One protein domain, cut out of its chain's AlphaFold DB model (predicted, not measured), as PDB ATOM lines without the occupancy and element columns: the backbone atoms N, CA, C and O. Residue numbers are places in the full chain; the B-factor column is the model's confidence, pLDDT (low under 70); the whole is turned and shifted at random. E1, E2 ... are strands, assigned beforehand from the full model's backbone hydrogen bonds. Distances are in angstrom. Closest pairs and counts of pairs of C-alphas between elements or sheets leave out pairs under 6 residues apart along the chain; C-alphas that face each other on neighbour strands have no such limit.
ATOM      1  N   ALA A 166      75.936  30.793 -17.338       84.06
ATOM      2  CA  ALA A 166      76.526  31.356 -18.548       84.06
ATOM      3  C   ALA A 166      76.856  30.224 -19.537       84.06
ATOM      4  O   ALA A 166      77.229  29.137 -19.093       84.06
ATOM      5  N   PRO A 167      76.790  30.451 -20.862       82.38
ATOM      6  CA  PRO A 167      77.293  29.474 -21.820       82.38
ATOM      7  C   PRO A 167      78.785  29.207 -21.576       82.38
ATOM      8  O   PRO A 167      79.576  30.135 -21.356       82.38
ATOM      9  N   CYS A 168      79.160  27.931 -21.608       82.12
ATOM     10  CA  CYS A 168      80.545  27.482 -21.539       82.12
ATOM     11  C   CYS A 168      81.333  28.073 -22.725       82.12
ATOM     12  O   CYS A 168      80.819  28.068 -23.844       82.12
ATOM     13  N   PRO A 169      82.565  28.586 -22.535       77.56
ATOM     14  CA  PRO A 169      83.352  29.154 -23.631       77.56
ATOM     15  C   PRO A 169      84.101  28.075 -24.431       77.56
ATOM     16  O   PRO A 169      84.833  28.394 -25.362       77.56
ATOM     17  N   PHE A 170      83.938  26.808 -24.051       81.38
ATOM     18  CA  PHE A 170      84.455  25.632 -24.731       81.38
ATOM     19  C   PHE A 170      83.333  24.591 -24.850       81.38
ATOM     20  O   PHE A 170      82.457  24.531 -23.983       81.38
ATOM     21  N   THR A 171      83.375  23.804 -25.925       79.88
ATOM     22  CA  THR A 171      82.430  22.727 -26.254       79.88
ATOM     23  C   THR A 171      83.210  21.472 -26.659       79.88
ATOM     24  O   THR A 171      84.246  21.560 -27.319       79.88
ATOM     25  N   GLY A 172      82.740  20.282 -26.275       81.62
ATOM     26  CA  GLY A 172      83.434  19.014 -26.540       81.62
ATOM     27  C   GLY A 172      84.234  18.469 -25.349       81.62
ATOM     28  O   GLY A 172      84.099  18.935 -24.219       81.62
ATOM     29  N   GLY A 173      85.013  17.406 -25.583       81.94
ATOM     30  CA  GLY A 173      85.641  16.608 -24.522       81.94
ATOM     31  C   GLY A 173      87.165  16.668 -24.506       81.94
ATOM     32  O   GLY A 173      87.800  16.217 -25.453       81.94
ATOM     33  N   PHE A 174      87.726  17.119 -23.388       82.19
ATOM     34  CA  PHE A 174      89.154  17.248 -23.118       82.19
ATOM     35  C   PHE A 174      89.651  16.093 -22.240       82.19
ATOM     36  O   PHE A 174      88.981  15.693 -21.284       82.19
ATOM     37  N   ASN A 175      90.846  15.587 -22.538       78.88
ATOM     38  CA  ASN A 175      91.551  14.606 -21.717       78.88
ATOM     39  C   ASN A 175      92.757  15.292 -21.050       78.88
ATOM     40  O   ASN A 175      93.558  15.927 -21.730       78.88
ATOM     41  N   PHE A 176      92.896  15.147 -19.734       75.69
ATOM     42  CA  PHE A 176      94.012  15.661 -18.943       75.69
ATOM     43  C   PHE A 176      94.906  14.492 -18.525       75.69
ATOM     44  O   PHE A 176      94.488  13.630 -17.749       75.69
ATOM     45  N   HIS A 177      96.121  14.462 -19.070       66.94
ATOM     46  CA  HIS A 177      97.092  13.391 -18.828       66.94
ATOM     47  C   HIS A 177      97.776  13.523 -17.460       66.94
ATOM     48  O   HIS A 177      97.950  12.521 -16.771       66.94
ATOM     49  N   ASP A 178      98.058  14.752 -17.018       68.06
ATOM     50  CA  ASP A 178      98.623  15.032 -15.698       68.06
ATOM     51  C   ASP A 178      97.599  15.721 -14.787       68.06
ATOM     52  O   ASP A 178      97.100  16.809 -15.084       68.06
ATOM     53  N   ILE A 179      97.325  15.103 -13.634       68.06
ATOM     54  CA  ILE A 179      96.651  15.753 -12.504       68.06
ATOM     55  C   ILE A 179      97.710  16.047 -11.445       68.06
ATOM     56  O   ILE A 179      98.166  15.147 -10.735       68.06
ATOM     57  N   VAL A 180      98.087  17.319 -11.338       67.94
ATOM     58  CA  VAL A 180      99.005  17.810 -10.309       67.94
ATOM     59  C   VAL A 180      98.190  18.429  -9.179       67.94
ATOM     60  O   VAL A 180      97.588  19.490  -9.344       67.94
ATOM     61  N   GLU A 181      98.178  17.777  -8.014       65.38
ATOM     62  CA  GLU A 181      97.671  18.399  -6.791       65.38
ATOM     63  C   GLU A 181      98.784  19.274  -6.202       65.38
ATOM     64  O   GLU A 181      99.832  18.774  -5.783       65.38
ATOM     65  N   PHE A 182      98.566  20.590  -6.200       53.03
ATOM     66  CA  PHE A 182      99.438  21.535  -5.509       53.03
ATOM     67  C   PHE A 182      99.097  21.519  -4.017       53.03
ATOM     68  O   PHE A 182      98.047  22.028  -3.614       53.03
ATOM     69  N   SER A 183      99.993  20.964  -3.194       54.81
ATOM     70  CA  SER A 183      99.935  21.156  -1.739       54.81
ATOM     71  C   SER A 183      99.985  22.652  -1.391       54.81
ATOM     72  O   SER A 183     100.474  23.472  -2.175       54.81
ATOM     73  N   ARG A 184      99.577  23.008  -0.163       56.88
ATOM     74  CA  ARG A 184      99.874  24.327   0.430       56.88
ATOM     75  C   ARG A 184     101.371  24.653   0.403       56.88
ATOM     76  O   ARG A 184     101.726  25.820   0.310       56.88
ATOM     77  N   ASP A 185     102.216  23.627   0.423       63.53
ATOM     78  CA  ASP A 185     103.678  23.742   0.401       63.53
ATOM     79  C   ASP A 185     104.246  23.839  -1.030       63.53
ATOM     80  O   ASP A 185     105.449  23.698  -1.236       63.53
ATOM     81  N   HIS A 186     103.380  24.006  -2.039       58.91
ATOM     82  CA  HIS A 186     103.687  23.985  -3.477       58.91
ATOM     83  C   HIS A 186     104.359  22.701  -4.000       58.91
ATOM     84  O   HIS A 186     104.705  22.619  -5.180       58.91
ATOM     85  N   THR A 187     104.486  21.669  -3.165       65.81
ATOM     86  CA  THR A 187     104.960  20.348  -3.570       65.81
ATOM     87  C   THR A 187     103.951  19.703  -4.516       65.81
ATOM     88  O   THR A 187     102.779  19.503  -4.187       65.81
ATOM     89  N   GLN A 188     104.415  19.403  -5.729       64.12
ATOM     90  CA  GLN A 188     103.642  18.682  -6.730       64.12
ATOM     91  C   GLN A 188     103.661  17.195  -6.379       64.12
ATOM     92  O   GLN A 188     104.721  16.570  -6.404       64.12
ATOM     93  N   THR A 189     102.500  16.621  -6.064       61.84
ATOM     94  CA  THR A 189     102.363  15.161  -5.949       61.84
ATOM     95  C   THR A 189     101.528  14.642  -7.121       61.84
ATOM     96  O   THR A 189     100.323  14.905  -7.175       61.84
ATOM     97  N   PRO A 190     102.131  13.938  -8.100       61.44
ATOM     98  CA  PRO A 190     101.385  13.362  -9.211       61.44
ATOM     99  C   PRO A 190     100.592  12.147  -8.716       61.44
ATOM    100  O   PRO A 190     101.102  11.032  -8.643       61.44
ATOM    101  N   ARG A 191      99.322  12.352  -8.354       63.16
ATOM    102  CA  ARG A 191      98.467  11.281  -7.800       63.16
ATOM    103  C   ARG A 191      97.940  10.284  -8.830       63.16
ATOM    104  O   ARG A 191      97.503   9.199  -8.458       63.16
ATOM    105  N   CYS A 192      97.975  10.658 -10.107       67.88
ATOM    106  CA  CYS A 192      97.394   9.884 -11.209       67.88
ATOM    107  C   CYS A 192      98.408   9.376 -12.225       67.88
ATOM    108  O   CYS A 192      98.008   8.746 -13.201       67.88
ATOM    109  N   GLN A 193      99.704   9.608 -12.004       61.59
ATOM    110  CA  GLN A 193     100.720   8.961 -12.824       61.59
ATOM    111  C   GLN A 193     100.716   7.458 -12.535       61.59
ATOM    112  O   GLN A 193     100.663   7.010 -11.388       61.59
ATOM    113  N   SER A 194     100.686   6.672 -13.606       54.47
ATOM    114  CA  SER A 194     100.442   5.240 -13.536       54.47
ATOM    115  C   SER A 194     101.651   4.486 -13.004       54.47
ATOM    116  O   SER A 194     102.624   4.266 -13.720       54.47
ATOM    117  N   SER A 195     101.560   3.998 -11.772       52.22
ATOM    118  CA  SER A 195     102.559   3.095 -11.194       52.22
ATOM    119  C   SER A 195     102.416   1.631 -11.647       52.22
ATOM    120  O   SER A 195     103.088   0.766 -11.092       52.22
ATOM    121  N   TYR A 196     101.548   1.328 -12.625       51.09
ATOM    122  CA  TYR A 196     101.205  -0.042 -13.020       51.09
ATOM    123  C   TYR A 196     101.669  -0.433 -14.428       51.09
ATOM    124  O   TYR A 196     101.540   0.308 -15.401       51.09
ATOM    125  N   SER A 197     102.207  -1.647 -14.515       56.94
ATOM    126  CA  SER A 197     102.964  -2.181 -15.645       56.94
ATOM    127  C   SER A 197     102.088  -2.601 -16.836       56.94
ATOM    128  O   SER A 197     101.649  -3.750 -16.905       56.94
ATOM    129  N   GLY A 198     101.901  -1.703 -17.807       64.94
ATOM    130  CA  GLY A 198     101.482  -2.068 -19.172       64.94
ATOM    131  C   GLY A 198     100.083  -1.640 -19.620       64.94
ATOM    132  O   GLY A 198      99.705  -1.943 -20.748       64.94
ATOM    133  N   SER A 199      99.322  -0.918 -18.795       60.44
ATOM    134  CA  SER A 199      98.062  -0.289 -19.214       60.44
ATOM    135  C   SER A 199      98.032   1.165 -18.758       60.44
ATOM    136  O   SER A 199      97.919   1.423 -17.557       60.44
ATOM    137  N   GLU A 200      98.117   2.105 -19.699       60.69
ATOM    138  CA  GLU A 200      97.910   3.524 -19.402       60.69
ATOM    139  C   GLU A 200      96.489   3.715 -18.834       60.69
ATOM    140  O   GLU A 200      95.511   3.318 -19.480       60.69
ATOM    141  N   PRO A 201      96.330   4.270 -17.619       62.47
ATOM    142  CA  PRO A 201      95.021   4.544 -17.060       62.47
ATOM    143  C   PRO A 201      94.350   5.631 -17.890       62.47
ATOM    144  O   PRO A 201      94.995   6.568 -18.364       62.47
ATOM    145  N   ALA A 202      93.030   5.530 -18.035       69.31
ATOM    146  CA  ALA A 202      92.279   6.542 -18.756       69.31
ATOM    147  C   ALA A 202      92.511   7.929 -18.106       69.31
ATOM    148  O   ALA A 202      92.344   8.050 -16.883       69.31
ATOM    149  N   PRO A 203      92.890   8.958 -18.890       76.19
ATOM    150  CA  PRO A 203      93.133  10.303 -18.377       76.19
ATOM    151  C   PRO A 203      91.866  10.896 -17.752       76.19
ATOM    152  O   PRO A 203      90.746  10.480 -18.073       76.19
ATOM    153  N   LEU A 204      92.028  11.906 -16.892       82.19
ATOM    154  CA  LEU A 204      90.894  12.686 -16.391       82.19
ATOM    155  C   LEU A 204      90.149  13.278 -17.585       82.19
ATOM    156  O   LEU A 204      90.737  13.975 -18.410       82.19
ATOM    157  N   ARG A 205      88.845  13.022 -17.665       84.12
ATOM    158  CA  ARG A 205      88.021  13.475 -18.780       84.12
ATOM    159  C   ARG A 205      87.111  14.611 -18.339       84.12
ATOM    160  O   ARG A 205      86.345  14.459 -17.390       84.12
ATOM    161  N   LEU A 206      87.177  15.732 -19.047       85.62
ATOM    162  CA  LEU A 206      86.285  16.874 -18.882       85.62
ATOM    163  C   LEU A 206      85.470  17.032 -20.162       85.62
ATOM    164  O   LEU A 206      86.014  17.375 -21.207       85.62
ATOM    165  N   GLU A 207      84.171  16.790 -20.096       85.62
ATOM    166  CA  GLU A 207      83.251  17.057 -21.198       85.62
ATOM    167  C   GLU A 207      82.548  18.389 -20.942       85.62
ATOM    168  O   GLU A 207      82.112  18.663 -19.828       85.62
ATOM    169  N   SER A 208      82.484  19.234 -21.962       83.56
ATOM    170  CA  SER A 208      81.814  20.532 -21.965       83.56
ATOM    171  C   SER A 208      80.701  20.521 -23.004       83.56
ATOM    172  O   SER A 208      80.845  19.868 -24.041       83.56
ATOM    173  N   ASP A 209      79.607  21.210 -22.692       72.88
ATOM    174  CA  ASP A 209      78.335  21.219 -23.422       72.88
ATOM    175  C   ASP A 209      78.404  20.952 -24.927       72.88
ATOM    176  O   ASP A 209      78.938  21.740 -25.708       72.88
ATOM    177  N   CYS A 210      77.735  19.872 -25.336       58.84
ATOM    178  CA  CYS A 210      77.190  19.756 -26.689       58.84
ATOM    179  C   CYS A 210      75.807  20.427 -26.781       58.84
ATOM    180  O   CYS A 210      75.423  20.890 -27.854       58.84
ATOM    181  N   VAL A 211      75.062  20.479 -25.669       60.28
ATOM    182  CA  VAL A 211      73.753  21.134 -25.553       60.28
ATOM    183  C   VAL A 211      73.877  22.301 -24.580       60.28
ATOM    184  O   VAL A 211      74.413  22.160 -23.487       60.28
ATOM    185  N   GLN A 212      73.391  23.470 -24.988       70.06
ATOM    186  CA  GLN A 212      73.513  24.709 -24.227       70.06
ATOM    187  C   GLN A 212      72.953  24.562 -22.797       70.06
ATOM    188  O   GLN A 212      71.765  24.293 -22.636       70.06
ATOM    189  N   SER A 213      73.783  24.857 -21.788       72.06
ATOM    190  CA  SER A 213      73.484  24.927 -20.340       72.06
ATOM    191  C   SER A 213      73.527  23.625 -19.520       72.06
ATOM    192  O   SER A 213      73.181  23.659 -18.339       72.06
ATOM    193  N   GLU A 214      74.046  22.517 -20.062       79.88
ATOM    194  CA  GLU A 214      74.404  21.331 -19.255       79.88
ATOM    195  C   GLU A 214      75.651  21.583 -18.355       79.88
ATOM    196  O   GLU A 214      75.860  20.892 -17.353       79.88
ATOM    197  N   GLY A 215      76.438  22.624 -18.656       87.62
ATOM    198  CA  GLY A 215      77.690  22.990 -18.000       87.62
ATOM    199  C   GLY A 215      78.909  22.153 -18.425       87.62
ATOM    200  O   GLY A 215      79.520  22.338 -19.481       87.62
ATOM    201  N   PHE A 216      79.365  21.320 -17.495       90.69
ATOM    202  CA  PHE A 216      80.561  20.493 -17.588       90.69
ATOM    203  C   PHE A 216      80.340  19.178 -16.869       90.69
ATOM    204  O   PHE A 216      79.819  19.150 -15.756       90.69
ATOM    205  N   LYS A 217      80.849  18.094 -17.439       91.56
ATOM    206  CA  LYS A 217      80.901  16.778 -16.818       91.56
ATOM    207  C   LYS A 217      82.353  16.351 -16.662       91.56
ATOM    208  O   LYS A 217      83.027  16.008 -17.628       91.56
ATOM    209  N   MET A 218      82.831  16.362 -15.428       91.00
ATOM    210  CA  MET A 218      84.156  15.872 -15.064       91.00
ATOM    211  C   MET A 218      84.062  14.402 -14.646       91.00
ATOM    212  O   MET A 218      83.155  14.039 -13.897       91.00
ATOM    213  N   SER A 219      84.972  13.556 -15.124       90.50
ATOM    214  CA  SER A 219      85.001  12.120 -14.837       90.50
ATOM    215  C   SER A 219      86.423  11.645 -14.545       90.50
ATOM    216  O   SER A 219      87.294  11.665 -15.416       90.50
ATOM    217  N   PHE A 220      86.633  11.167 -13.322       88.44
ATOM    218  CA  PHE A 220      87.863  10.535 -12.859       88.44
ATOM    219  C   PHE A 220      87.826   9.033 -13.181       88.44
ATOM    220  O   PHE A 220      86.794   8.373 -13.026       88.44
ATOM    221  N   SER A 221      88.948   8.471 -13.624       85.62
ATOM    222  CA  SER A 221      89.074   7.036 -13.922       85.62
ATOM    223  C   SER A 221      89.078   6.174 -12.654       85.62
ATOM    224  O   SER A 221      88.448   5.113 -12.612       85.62
ATOM    225  N   GLU A 222      89.693   6.672 -11.583       84.56
ATOM    226  CA  GLU A 222      89.810   6.026 -10.273       84.56
ATOM    227  C   GLU A 222      89.566   7.026  -9.134       84.56
ATOM    228  O   GLU A 222      89.836   8.216  -9.278       84.56
ATOM    229  N   ASP A 223      89.115   6.550  -7.971       87.69
ATOM    230  CA  ASP A 223      88.790   7.431  -6.837       87.69
ATOM    231  C   ASP A 223      90.041   8.095  -6.233       87.69
ATOM    232  O   ASP A 223      89.971   9.221  -5.750       87.69
ATOM    233  N   LYS A 224      91.219   7.459  -6.359       83.94
ATOM    234  CA  LYS A 224      92.524   8.044  -5.982       83.94
ATOM    235  C   LYS A 224      92.878   9.313  -6.777       83.94
ATOM    236  O   LYS A 224      93.740  10.076  -6.349       83.94
ATOM    237  N   CYS A 225      92.225   9.519  -7.925       82.56
ATOM    238  CA  CYS A 225      92.413  10.684  -8.786       82.56
ATOM    239  C   CYS A 225      91.512  11.869  -8.445       82.56
ATOM    240  O   CYS A 225      91.669  12.939  -9.033       82.56
ATOM    241  N   ILE A 226      90.598  11.706  -7.489       87.31
ATOM    242  CA  ILE A 226      89.831  12.812  -6.926       87.31
ATOM    243  C   ILE A 226      90.780  13.625  -6.016       87.31
ATOM    244  O   ILE A 226      91.367  13.046  -5.096       87.31
ATOM    245  N   PRO A 227      90.962  14.945  -6.234       81.38
ATOM    246  CA  PRO A 227      91.853  15.767  -5.407       81.38
ATOM    247  C   PRO A 227      91.463  15.719  -3.924       81.38
ATOM    248  O   PRO A 227      90.267  15.789  -3.606       81.38
ATOM    249  N   ALA A 228      92.433  15.625  -3.002       80.50
ATOM    250  CA  ALA A 228      92.093  15.556  -1.574       80.50
ATOM    251  C   ALA A 228      91.360  16.818  -1.108       80.50
ATOM    252  O   ALA A 228      91.645  17.936  -1.531       80.50
ATOM    253  N   GLY A 229      90.385  16.627  -0.218       81.50
ATOM    254  CA  GLY A 229      89.556  17.714   0.300       81.50
ATOM    255  C   GLY A 229      88.569  18.308  -0.712       81.50
ATOM    256  O   GLY A 229      87.770  19.155  -0.323       81.50
ATOM    257  N   SER A 230      88.565  17.867  -1.977       84.19
ATOM    258  CA  SER A 230      87.499  18.227  -2.913       84.19
ATOM    259  C   SER A 230      86.209  17.463  -2.596       84.19
ATOM    260  O   SER A 230      86.231  16.311  -2.164       84.19
ATOM    261  N   HIS A 231      85.061  18.093  -2.848       87.50
ATOM    262  CA  HIS A 231      83.741  17.463  -2.726       87.50
ATOM    263  C   HIS A 231      83.291  16.779  -4.031       87.50
ATOM    264  O   HIS A 231      82.092  16.586  -4.265       87.50
ATOM    265  N   PHE A 232      84.233  16.427  -4.909       90.56
ATOM    266  CA  PHE A 232      83.937  15.746  -6.164       90.56
ATOM    267  C   PHE A 232      83.670  14.255  -5.946       90.56
ATOM    268  O   PHE A 232      84.309  13.600  -5.129       90.56
ATOM    269  N   GLY A 233      82.709  13.720  -6.697       92.94
ATOM    270  CA  GLY A 233      82.593  12.280  -6.904       92.94
ATOM    271  C   GLY A 233      83.379  11.851  -8.140       92.94
ATOM    272  O   GLY A 233      83.845  12.693  -8.911       92.94
ATOM    273  N   LYS A 234      83.443  10.537  -8.378       91.38
ATOM    274  CA  LYS A 234      84.068   9.950  -9.573       91.38
ATOM    275  C   LYS A 234      83.539  10.534 -10.891       91.38
ATOM    276  O   LYS A 234      84.302  10.683 -11.839       91.38
ATOM    277  N   THR A 235      82.271  10.933 -10.917       92.81
ATOM    278  CA  THR A 235      81.679  11.748 -11.984       92.81
ATOM    279  C   THR A 235      80.967  12.939 -11.356       92.81
ATOM    280  O   THR A 235      80.238  12.768 -10.377       92.81
ATOM    281  N   GLN A 236      81.143  14.137 -11.915       93.56
ATOM    282  CA  GLN A 236      80.535  15.360 -11.401       93.56
ATOM    283  C   GLN A 236      80.056  16.292 -12.518       93.56
ATOM    284  O   GLN A 236      80.835  16.671 -13.388       93.56
ATOM    285  N   GLY A 237      78.791  16.714 -12.434       92.81
ATOM    286  CA  GLY A 237      78.263  17.857 -13.183       92.81
ATOM    287  C   GLY A 237      78.625  19.187 -12.508       92.81
ATOM    288  O   GLY A 237      78.467  19.316 -11.289       92.81
ATOM    289  N   LEU A 238      79.106  20.162 -13.276       93.62
ATOM    290  CA  LEU A 238      79.441  21.518 -12.838       93.62
ATOM    291  C   LEU A 238      78.789  22.528 -13.788       93.62
ATOM    292  O   LEU A 238      79.042  22.505 -14.985       93.62
ATOM    293  N   LEU A 239      77.998  23.456 -13.263       92.69
ATOM    294  CA  LEU A 239      77.387  24.527 -14.047       92.69
ATOM    295  C   LEU A 239      78.418  25.618 -14.349       92.69
ATOM    296  O   LEU A 239      79.164  26.028 -13.454       92.69
ATOM    297  N   CYS A 240      78.440  26.124 -15.582       91.69
ATOM    298  CA  CYS A 240      79.216  27.313 -15.924       91.69
ATOM    299  C   CYS A 240      78.476  28.568 -15.440       91.69
ATOM    300  O   CYS A 240      77.345  28.841 -15.836       91.69
ATOM    301  N   MET A 241      79.119  29.327 -14.558       90.56
ATOM    302  CA  MET A 241      78.570  30.522 -13.910       90.56
ATOM    303  C   MET A 241      79.017  31.809 -14.614       90.56
ATOM    304  O   MET A 241      78.287  32.797 -14.637       90.56
ATOM    305  N   ALA A 242      80.226  31.807 -15.181       89.06
ATOM    306  CA  ALA A 242      80.779  32.905 -15.970       89.06
ATOM    307  C   ALA A 242      81.889  32.391 -16.894       89.06
ATOM    308  O   ALA A 242      82.597  31.445 -16.550       89.06
ATOM    309  N   SER A 243      82.069  33.055 -18.033       88.38
ATOM    310  CA  SER A 243      83.021  32.677 -19.076       88.38
ATOM    311  C   SER A 243      83.675  33.909 -19.711       88.38
ATOM    312  O   SER A 243      83.019  34.938 -19.894       88.38
ATOM    313  N   TRP A 244      84.977  33.844 -20.009       88.19
ATOM    314  CA  TRP A 244      85.700  34.910 -20.719       88.19
ATOM    315  C   TRP A 244      86.960  34.398 -21.429       88.19
ATOM    316  O   TRP A 244      87.488  33.339 -21.103       88.19
ATOM    317  N   MET A 245      87.454  35.184 -22.389       83.75
ATOM    318  CA  MET A 245      88.738  34.975 -23.064       83.75
ATOM    319  C   MET A 245      89.719  36.076 -22.645       83.75
ATOM    320  O   MET A 245      89.332  37.242 -22.546       83.75
ATOM    321  N   GLN A 246      90.978  35.716 -22.413       84.25
ATOM    322  CA  GLN A 246      92.070  36.640 -22.114       84.25
ATOM    323  C   GLN A 246      93.412  36.008 -22.520       84.25
ATOM    324  O   GLN A 246      93.678  34.862 -22.173       84.25
ATOM    325  N   ASP A 247      94.267  36.756 -23.223       85.88
ATOM    326  CA  ASP A 247      95.653  36.370 -23.545       85.88
ATOM    327  C   ASP A 247      95.774  34.969 -24.186       85.88
ATOM    328  O   ASP A 247      96.563  34.129 -23.757       85.88
ATOM    329  N   GLY A 248      94.908  34.667 -25.164       82.88
ATOM    330  CA  GLY A 248      94.829  33.351 -25.823       82.88
ATOM    331  C   GLY A 248      94.276  32.217 -24.946       82.88
ATOM    332  O   GLY A 248      94.177  31.082 -25.388       82.88
ATOM    333  N   ASN A 249      93.887  32.494 -23.705       84.38
ATOM    334  CA  ASN A 249      93.328  31.519 -22.777       84.38
ATOM    335  C   ASN A 249      91.824  31.767 -22.602       84.38
ATOM    336  O   ASN A 249      91.381  32.910 -22.486       84.38
ATOM    337  N   GLY A 250      91.038  30.697 -22.551       86.06
ATOM    338  CA  GLY A 250      89.643  30.744 -22.137       86.06
ATOM    339  C   GLY A 250      89.503  30.319 -20.686       86.06
ATOM    340  O   GLY A 250      90.158  29.386 -20.220       86.06
ATOM    341  N   PHE A 251      88.632  31.015 -19.976       88.75
ATOM    342  CA  PHE A 251      88.394  30.842 -18.554       88.75
ATOM    343  C   PHE A 251      86.908  30.599 -18.318       88.75
ATOM    344  O   PHE A 251      86.061  31.291 -18.887       88.75
ATOM    345  N   ALA A 252      86.595  29.645 -17.446       91.25
ATOM    346  CA  ALA A 252      85.244  29.392 -16.975       91.25
ATOM    347  C   ALA A 252      85.230  29.275 -15.446       91.25
ATOM    348  O   ALA A 252      85.986  28.498 -14.857       91.25
ATOM    349  N   MET A 253      84.343  30.029 -14.798       92.31
ATOM    350  CA  MET A 253      83.974  29.796 -13.405       92.31
ATOM    351  C   MET A 253      82.899  28.720 -13.360       92.31
ATOM    352  O   MET A 253      81.798  28.917 -13.872       92.31
ATOM    353  N   LEU A 254      83.218  27.598 -12.728       92.62
ATOM    354  CA  LEU A 254      82.363  26.427 -12.613       92.62
ATOM    355  C   LEU A 254      81.847  26.280 -11.182       92.62
ATOM    356  O   LEU A 254      82.524  26.666 -10.226       92.62
ATOM    357  N   ARG A 255      80.668  25.678 -11.015       91.69
ATOM    358  CA  ARG A 255      80.098  25.389  -9.694       91.69
ATOM    359  C   ARG A 255      79.327  24.075  -9.691       91.69
ATOM    360  O   ARG A 255      78.467  23.856 -10.538       91.69
ATOM    361  N   LYS A 256      79.586  23.223  -8.699       92.56
ATOM    362  CA  LYS A 256      78.781  22.023  -8.442       92.56
ATOM    363  C   LYS A 256      77.369  22.412  -7.994       92.56
ATOM    364  O   LYS A 256      77.182  23.382  -7.260       92.56
ATOM    365  N   GLU A 257      76.362  21.667  -8.441       86.56
ATOM    366  CA  GLU A 257      74.979  21.940  -8.051       86.56
ATOM    367  C   GLU A 257      74.812  21.877  -6.520       86.56
ATOM    368  O   GLU A 257      75.291  20.952  -5.866       86.56
ATOM    369  N   ASN A 258      74.128  22.875  -5.953       84.88
ATOM    370  CA  ASN A 258      73.903  23.056  -4.512       84.88
ATOM    371  C   ASN A 258      75.166  23.285  -3.646       84.88
ATOM    372  O   ASN A 258      75.041  23.405  -2.428       84.88
ATOM    373  N   GLU A 259      76.357  23.441  -4.237       87.62
ATOM    374  CA  GLU A 259      77.580  23.811  -3.509       87.62
ATOM    375  C   GLU A 259      77.837  25.332  -3.537       87.62
ATOM    376  O   GLU A 259      77.388  26.046  -4.435       87.62
ATOM    377  N   ARG A 260      78.565  25.850  -2.536       82.69
ATOM    378  CA  ARG A 260      79.019  27.256  -2.482       82.69
ATOM    379  C   ARG A 260      80.432  27.465  -3.043       82.69
ATOM    380  O   ARG A 260      80.819  28.608  -3.280       82.69
ATOM    381  N   ALA A 261      81.204  26.393  -3.218       83.81
ATOM    382  CA  ALA A 261      82.549  26.450  -3.772       83.81
ATOM    383  C   ALA A 261      82.509  26.740  -5.276       83.81
ATOM    384  O   ALA A 261      81.703  26.166  -6.008       83.81
ATOM    385  N   PHE A 262      83.407  27.610  -5.731       87.81
ATOM    386  CA  PHE A 262      83.651  27.851  -7.148       87.81
ATOM    387  C   PHE A 262      84.968  27.211  -7.564       87.81
ATOM    388  O   PHE A 262      85.949  27.249  -6.821       87.81
ATOM    389  N   TYR A 263      84.999  26.702  -8.787       89.44
ATOM    390  CA  TYR A 263      86.192  26.177  -9.434       89.44
ATOM    391  C   TYR A 263      86.516  27.049 -10.647       89.44
ATOM    392  O   TYR A 263      85.613  27.593 -11.281       89.44
ATOM    393  N   CYS A 264      87.794  27.201 -10.974       89.75
ATOM    394  CA  CYS A 264      88.225  27.937 -12.158       89.75
ATOM    395  C   CYS A 264      88.851  26.952 -13.143       89.75
ATOM    396  O   CYS A 264      89.879  26.350 -12.838       89.75
ATOM    397  N   ALA A 265      88.233  26.787 -14.308       88.44
ATOM    398  CA  ALA A 265      88.836  26.092 -15.433       88.44
ATOM    399  C   ALA A 265      89.533  27.121 -16.327       88.44
ATOM    400  O   ALA A 265      88.907  28.082 -16.773       88.44
ATOM    401  N   ARG A 266      90.821  26.907 -16.601       88.50
ATOM    402  CA  ARG A 266      91.597  27.655 -17.594       88.50
ATOM    403  C   ARG A 266      92.024  26.680 -18.683       88.50
ATOM    404  O   ARG A 266      92.734  25.724 -18.391       88.50
ATOM    405  N   ILE A 267      91.629  26.954 -19.919       82.75
ATOM    406  CA  ILE A 267      92.096  26.240 -21.108       82.75
ATOM    407  C   ILE A 267      92.945  27.214 -21.916       82.75
ATOM    408  O   ILE A 267      92.501  28.312 -22.251       82.75
ATOM    409  N   ASN A 268      94.188  26.836 -22.198       83.00
ATOM    410  CA  ASN A 268      95.028  27.590 -23.118       83.00
ATOM    411  C   ASN A 268      94.593  27.244 -24.544       83.00
ATOM    412  O   ASN A 268      94.625  26.073 -24.903       83.00
ATOM    413  N   PHE A 269      94.186  28.234 -25.336       68.44
ATOM    414  CA  PHE A 269      93.936  28.055 -26.760       68.44
ATOM    415  C   PHE A 269      95.170  28.537 -27.518       68.44
ATOM    416  O   PHE A 269      95.224  29.666 -28.007       68.44
TER     417      PHE A 269
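This is residues 166 to 269 of the 525 residues of an uncharacterized protein of Elysia chlorotica (UniProt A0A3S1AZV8). One strongly twisted sheet of six strands, curled like part of a barrel but not closed, makes the body, and a small separate hairpin of E2 and E3 lies away from it. The sheet has two wings, E1, E4 and E5 on one and E7 and E8 on the other, joined by the long strand E6, which bends between them. The printed part has 104 residues, with no named helix and eight named strands, E1 to E8 along the chain; the large sheet runs E1, E4, E5, E6, E7, E8, antiparallel throughout. The class is all strand, though under half of the residues, 47 of 104, are in named strands. The whole is compact, with a radius of gyration of the C-alphas of 14.4 A and spans of 41 by 32 by 31 A.

E1, residues 172 to 176, is an edge strand and antiparallel to E4, residues 204 to 208, at 159 degrees; N 174 and O 206 are 2.8 A apart, within hydrogen-bond range. Between them in the chain, E2, residues 180 to 182, and E3, residues 188 to 190, form a hairpin with N 189 and O 181 at 3.4 A; E2 is apart from E1, and E3 is apart from E4. E4 begins a meander, each strand the antiparallel neighbour of the one before, that goes on through E5, residues 216 to 219, E6, residues 235 to 246, E7, residues 249 to 256, and E8, residues 262 to 268. N 207 of E4 and O 217 of E5 are within hydrogen-bond range at 2.8 A, and so are N 218 of E5 and O 236 of E6 at 2.9 A. E6 bends by 73 degrees at residue 241; its pairing is staggered, with E5 over residues 235 to 238 and with E7 over residues 238 to 246. N 244 and O 251 of E6 and E7 are 3.0 A apart, and N 252 and O 265 of E7 and E8 are 2.9 A apart. E8 is the other edge strand, apart from E1.

E1 begins at C-alpha 172, (83.434, 19.014, -26.540), and is 13.4 A long; E2 is 6.1 A, E3 6.3 A, E4 13.2 A and E5 9.9 A. E6 begins at C-alpha 235, (81.679, 11.748, -11.984), and is 28.8 A long. E7 is 22.5 A and E8 19.6 A, ending at C-alpha 268, (95.028, 27.590, -23.118).

The C-alphas farthest apart, those of Ala 166 and Ser 197, are 42.8 A apart. The printed part has no cut. The long links are residues 191 to 203, between E3 and E4, and residues 220 to 234, between E5 and E6. The mean pLDDT of the printed part is 79.0; it is under 70 at residues 177 to 202, 210 to 211 and 269.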